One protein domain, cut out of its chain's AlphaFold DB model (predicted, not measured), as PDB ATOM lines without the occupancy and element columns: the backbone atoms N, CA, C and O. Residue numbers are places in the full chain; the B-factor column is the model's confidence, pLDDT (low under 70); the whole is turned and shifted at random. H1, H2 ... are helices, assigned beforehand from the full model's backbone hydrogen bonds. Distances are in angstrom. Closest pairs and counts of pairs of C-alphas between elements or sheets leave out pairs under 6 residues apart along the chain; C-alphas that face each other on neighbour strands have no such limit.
ATOM      1  N   ILE A 148     556.585 457.564 883.544       77.25
ATOM      2  CA  ILE A 148     557.297 458.721 884.085       77.25
ATOM      3  C   ILE A 148     556.798 458.990 885.515       77.25
ATOM      4  O   ILE A 148     555.580 459.011 885.749       77.25
ATOM      5  N   PRO A 149     557.700 459.194 886.493       71.75
ATOM      6  CA  PRO A 149     557.318 459.683 887.807       71.75
ATOM      7  C   PRO A 149     556.605 461.034 887.684       71.75
ATOM      8  O   PRO A 149     557.100 461.967 887.057       71.75
ATOM      9  N   HIS A 150     555.431 461.150 888.295       71.50
ATOM     10  CA  HIS A 150     554.673 462.395 888.307       71.50
ATOM     11  C   HIS A 150     554.757 463.028 889.692       71.50
ATOM     12  O   HIS A 150     554.702 462.334 890.711       71.50
ATOM     13  N   THR A 151     554.880 464.350 889.737       64.88
ATOM     14  CA  THR A 151     554.622 465.110 890.955       64.88
ATOM     15  C   THR A 151     553.168 465.527 890.935       64.88
ATOM     16  O   THR A 151     552.702 466.257 890.063       64.88
ATOM     17  N   CYS A 152     552.432 465.035 891.919       62.00
ATOM     18  CA  CYS A 152     551.138 465.580 892.264       62.00
ATOM     19  C   CYS A 152     551.168 465.890 893.759       62.00
ATOM     20  O   CYS A 152     551.831 465.189 894.532       62.00
ATOM     21  N   SER A 153     550.468 466.946 894.164       67.38
ATOM     22  CA  SER A 153     550.226 467.203 895.581       67.38
ATOM     23  C   SER A 153     549.579 465.968 896.231       67.38
ATOM     24  O   SER A 153     548.882 465.186 895.575       67.38
ATOM     25  N   ARG A 154     549.763 465.796 897.548       69.81
ATOM     26  CA  ARG A 154     549.163 464.695 898.334       69.81
ATOM     27  C   ARG A 154     547.625 464.661 898.241       69.81
ATOM     28  O   ARG A 154     547.009 463.665 898.614       69.81
ATOM     29  N   LYS A 155     547.004 465.737 897.743       72.50
ATOM     30  CA  LYS A 155     545.555 465.880 897.563       72.50
ATOM     31  C   LYS A 155     545.008 465.066 896.371       72.50
ATOM     32  O   LYS A 155     543.864 464.624 896.416       72.50
ATOM     33  N   GLY A 156     545.823 464.732 895.371       75.44
ATOM     34  CA  GLY A 156     545.380 463.965 894.200       75.44
ATOM     35  C   GLY A 156     544.533 464.780 893.210       75.44
ATOM     36  O   GLY A 156     543.848 465.726 893.583       75.44
ATOM     37  N   TYR A 157     544.596 464.401 891.932       76.38
ATOM     38  CA  TYR A 157     544.219 465.255 890.796       76.38
ATOM     39  C   TYR A 157     542.762 465.747 890.797       76.38
ATOM     40  O   TYR A 157     542.534 466.938 890.645       76.38
ATOM     41  N   ALA A 158     541.791 464.869 891.066       80.44
ATOM     42  CA  ALA A 158     540.366 465.222 891.054       80.44
ATOM     43  C   ALA A 158     540.016 466.374 892.012       80.44
ATOM     44  O   ALA A 158     539.213 467.237 891.684       80.44
ATOM     45  N   ARG A 159     540.637 466.387 893.197       83.06
ATOM     46  CA  ARG A 159     540.429 467.440 894.196       83.06
ATOM     47  C   ARG A 159     541.179 468.718 893.866       83.06
ATOM     48  O   ARG A 159     540.749 469.774 894.285       83.06
ATOM     49  N   LEU A 160     542.302 468.603 893.167       80.56
ATOM     50  CA  LEU A 160     543.081 469.764 892.753       80.56
ATOM     51  C   LEU A 160     542.372 470.512 891.625       80.56
ATOM     52  O   LEU A 160     542.417 471.731 891.628       80.56
ATOM     53  N   ILE A 161     541.694 469.799 890.716       78.00
ATOM     54  CA  ILE A 161     540.796 470.420 889.731       78.00
ATOM     55  C   ILE A 161     539.628 471.107 890.447       78.00
ATOM     56  O   ILE A 161     539.412 472.284 890.227       78.00
ATOM     57  N   ASP A 162     538.949 470.418 891.372       84.06
ATOM     58  CA  ASP A 162     537.860 471.022 892.165       84.06
ATOM     59  C   ASP A 162     538.337 472.282 892.916       84.06
ATOM     60  O   ASP A 162     537.642 473.289 892.940       84.06
ATOM     61  N   ASP A 163     539.553 472.269 893.481       82.94
ATOM     62  CA  ASP A 163     540.146 473.466 894.088       82.94
ATOM     63  C   ASP A 163     540.439 474.570 893.050       82.94
ATOM     64  O   ASP A 163     540.287 475.742 893.379       82.94
ATOM     65  N   MET A 164     540.887 474.225 891.832       78.81
ATOM     66  CA  MET A 164     541.119 475.194 890.749       78.81
ATOM     67  C   MET A 164     539.826 475.864 890.319       78.81
ATOM     68  O   MET A 164     539.816 477.084 890.208       78.81
ATOM     69  N   ASP A 165     538.761 475.087 890.136       81.12
ATOM     70  CA  ASP A 165     537.444 475.593 889.755       81.12
ATOM     71  C   ASP A 165     536.916 476.540 890.847       81.12
ATOM     72  O   ASP A 165     536.564 477.683 890.577       81.12
ATOM     73  N   ILE A 166     536.994 476.126 892.121       80.56
ATOM     74  CA  ILE A 166     536.587 476.958 893.267       80.56
ATOM     75  C   ILE A 166     537.402 478.260 893.354       80.56
ATOM     76  O   ILE A 166     536.859 479.301 893.720       80.56
ATOM     77  N   LEU A 167     538.710 478.209 893.079       74.25
ATOM     78  CA  LEU A 167     539.581 479.387 893.139       74.25
ATOM     79  C   LEU A 167     539.412 480.301 891.917       74.25
ATOM     80  O   LEU A 167     539.501 481.517 892.079       74.25
ATOM     81  N   GLY A 168     539.150 479.737 890.736       67.06
ATOM     82  CA  GLY A 168     538.846 480.468 889.504       67.06
ATOM     83  C   GLY A 168     537.526 481.235 889.579       67.06
ATOM     84  O   GLY A 168     537.454 482.352 889.078       67.06
ATOM     85  N   ASP A 169     536.540 480.693 890.302       61.41
ATOM     86  CA  ASP A 169     535.225 481.313 890.520       61.41
ATOM     87  C   ASP A 169     535.197 482.352 891.667       61.41
ATOM     88  O   ASP A 169     534.177 483.005 891.902       61.41
ATOM     89  N   SER A 170     536.285 482.526 892.431       52.19
ATOM     90  CA  SER A 170     536.244 483.293 893.688       52.19
ATOM     91  C   SER A 170     536.499 484.805 893.546       52.19
ATOM     92  O   SER A 170     537.629 485.288 893.550       52.19
ATOM     93  N   SER A 171     535.401 485.566 893.576       52.06
ATOM     94  CA  SER A 171     535.301 486.987 893.937       52.06
ATOM     95  C   SER A 171     535.054 487.216 895.447       52.06
ATOM     96  O   SER A 171     534.323 488.129 895.806       52.06
ATOM     97  N   ASP A 182     551.934 481.225 889.847       73.12
ATOM     98  CA  ASP A 182     550.755 480.802 889.084       73.12
ATOM     99  C   ASP A 182     549.825 479.904 889.925       73.12
ATOM    100  O   ASP A 182     550.262 479.172 890.822       73.12
ATOM    101  N   LEU A 183     548.516 479.953 889.639       70.62
ATOM    102  CA  LEU A 183     547.475 479.195 890.356       70.62
ATOM    103  C   LEU A 183     547.842 477.706 890.489       70.62
ATOM    104  O   LEU A 183     547.675 477.093 891.546       70.62
ATOM    105  N   LEU A 184     548.440 477.153 889.432       69.12
ATOM    106  CA  LEU A 184     548.922 475.781 889.366       69.12
ATOM    107  C   LEU A 184     550.038 475.487 890.385       69.12
ATOM    108  O   LEU A 184     550.009 474.430 891.022       69.12
ATOM    109  N   SER A 185     551.010 476.386 890.584       70.62
ATOM    110  CA  SER A 185     552.079 476.192 891.577       70.62
ATOM    111  C   SER A 185     551.605 476.381 893.011       70.62
ATOM    112  O   SER A 185     552.091 475.674 893.896       70.62
ATOM    113  N   ASN A 186     550.615 477.244 893.245       73.00
ATOM    114  CA  ASN A 186     549.994 477.385 894.565       73.00
ATOM    115  C   ASN A 186     549.291 476.090 895.002       73.00
ATOM    116  O   ASN A 186     549.395 475.677 896.157       73.00
ATOM    117  N   ILE A 187     548.634 475.407 894.063       71.44
ATOM    118  CA  ILE A 187     547.864 474.184 894.319       71.44
ATOM    119  C   ILE A 187     548.758 472.929 894.362       71.44
ATOM    120  O   ILE A 187     548.556 472.028 895.186       71.44
ATOM    121  N   LEU A 188     549.770 472.847 893.491       71.19
ATOM    122  CA  LEU A 188     550.636 471.666 893.365       71.19
ATOM    123  C   LEU A 188     551.918 471.722 894.204       71.19
ATOM    124  O   LEU A 188     552.543 470.677 894.408       71.19
ATOM    125  N   GLY A 189     552.290 472.895 894.721       73.06
ATOM    126  CA  GLY A 189     553.540 473.115 895.446       73.06
ATOM    127  C   GLY A 189     554.767 473.222 894.524       73.06
ATOM    128  O   GLY A 189     554.632 473.284 893.298       73.06
ATOM    129  N   PRO A 190     555.992 473.244 895.083       71.56
ATOM    130  CA  PRO A 190     557.215 473.458 894.308       71.56
ATOM    131  C   PRO A 190     557.485 472.320 893.310       71.56
ATOM    132  O   PRO A 190     557.268 471.139 893.603       71.56
ATOM    133  N   LYS A 191     557.969 472.670 892.110       69.56
ATOM    134  CA  LYS A 191     558.337 471.701 891.062       69.56
ATOM    135  C   LYS A 191     559.581 470.922 891.499       69.56
ATOM    136  O   LYS A 191     560.540 471.509 891.986       69.56
ATOM    137  N   LYS A 192     559.575 469.600 891.304       71.81
ATOM    138  CA  LYS A 192     560.767 468.757 891.484       71.81
ATOM    139  C   LYS A 192     561.339 468.407 890.117       71.81
ATOM    140  O   LYS A 192     560.588 467.969 889.244       71.81
ATOM    141  N   GLY A 193     562.647 468.592 889.938       67.94
ATOM    142  CA  GLY A 193     563.347 468.178 888.718       67.94
ATOM    143  C   GLY A 193     563.112 466.693 888.429       67.94
ATOM    144  O   GLY A 193     563.017 465.904 889.366       67.94
ATOM    145  N   PHE A 194     562.989 466.330 887.149       67.94
ATOM    146  CA  PHE A 194     562.706 464.972 886.641       67.94
ATOM    147  C   PHE A 194     561.274 464.431 886.818       67.94
ATOM    148  O   PHE A 194     561.004 463.307 886.395       67.94
ATOM    149  N   TYR A 195     560.338 465.200 887.386       73.69
ATOM    150  CA  TYR A 195     558.943 464.774 887.537       73.69
ATOM    151  C   TYR A 195     558.001 465.611 886.674       73.69
ATOM    152  O   TYR A 195     558.041 466.841 886.694       73.69
ATOM    153  N   VAL A 196     557.088 464.936 885.978       73.81
ATOM    154  CA  VAL A 196     556.031 465.581 885.183       73.81
ATOM    155  C   VAL A 196     554.874 466.015 886.094       73.81
ATOM    156  O   VAL A 196     554.591 465.360 887.100       73.81
ATOM    157  N   ARG A 197     554.199 467.124 885.764       73.88
ATOM    158  CA  ARG A 197     553.154 467.759 886.584       73.88
ATOM    159  C   ARG A 197     551.816 467.772 885.843       73.88
ATOM    160  O   ARG A 197     551.781 468.160 884.692       73.88
ATOM    161  N   GLY A 198     550.721 467.406 886.513       68.06
ATOM    162  CA  GLY A 198     549.363 467.675 886.011       68.06
ATOM    163  C   GLY A 198     548.758 466.662 885.028       68.06
ATOM    164  O   GLY A 198     547.601 466.812 884.677       68.06
ATOM    165  N   TYR A 199     549.462 465.591 884.654       69.81
ATOM    166  CA  TYR A 199     548.972 464.615 883.656       69.81
ATOM    167  C   TYR A 199     548.258 463.379 884.258       69.81
ATOM    168  O   TYR A 199     547.961 462.407 883.565       69.81
ATOM    169  N   GLY A 200     547.979 463.369 885.566       68.25
ATOM    170  CA  GLY A 200     547.279 462.260 886.226       68.25
ATOM    171  C   GLY A 200     548.090 460.954 886.356       68.25
ATOM    172  O   GLY A 200     549.321 460.937 886.340       68.25
ATOM    173  N   LYS A 201     547.395 459.826 886.580       66.06
ATOM    174  CA  LYS A 201     548.008 458.527 886.926       66.06
ATOM    175  C   LYS A 201     548.398 457.732 885.676       66.06
ATOM    176  O   LYS A 201     547.535 457.315 884.919       66.06
ATOM    177  N   GLY A 202     549.673 457.345 885.581       68.69
ATOM    178  CA  GLY A 202     550.128 456.289 884.660       68.69
ATOM    179  C   GLY A 202     550.680 456.754 883.312       68.69
ATOM    180  O   GLY A 202     550.820 455.921 882.423       68.69
ATOM    181  N   VAL A 203     551.025 458.034 883.200       78.06
ATOM    182  CA  VAL A 203     551.572 458.679 882.001       78.06
ATOM    183  C   VAL A 203     552.888 458.025 881.571       78.06
ATOM    184  O   VAL A 203     553.781 457.773 882.389       78.06
ATOM    185  N   THR A 204     553.002 457.734 880.278       80.81
ATOM    186  CA  THR A 204     554.213 457.205 879.640       80.81
ATOM    187  C   THR A 204     554.911 458.292 878.827       80.81
ATOM    188  O   THR A 204     554.309 459.316 878.507       80.81
TER     189      THR A 204
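This is residues 148 to 171 and 182 to 204 of the 320 residues of an uncharacterized protein of Cannabis sativa (UniProt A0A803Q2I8). Little of this domain is regular structure: two helices, H1 and the shorter H2, lie side by side and run opposite ways, and loops make the far end, where residues 150 to 151 pair briefly, parallel, with residues 196 to 197. The printed part has 47 residues, with H1 then H2 along the chain and no named strand; the class is all helix, with only 18 residues in named elements. It is only just compact, close to loose, with a radius of gyration of the C-alphas of 11.3 A, and only just elongated, spanning 37 by 18 by 15 A.

H1, residues 157 to 168, touches H2, residues 183 to 188, with residues 160 to 164 alone. Their closest C-alphas, of Leu 160 and Ile 187, are 6.7 A apart. They stand at a shallow tilt of 29 degrees, opposite ways. In both helices every O i to N i+4 pair is within hydrogen-bond range.

H1 is 16.2 A long, from C-alpha 157 at (544.219, 465.255, 890.796). H2, 8.7 A long, ends at C-alpha 188, (550.636, 471.666, 893.365).

The C-alphas farthest apart, of Ser 171 and Thr 204, are 38.1 A apart. Residues 172 to 181 are not printed; C-alphas 171 and 182 are 17.3 A apart across this cut. Residues 189 to 204 hold no named element. Mean pLDDT of the printed part is 72.1, with 17 residues under 70, among them 168 to 171 and 198 to 202.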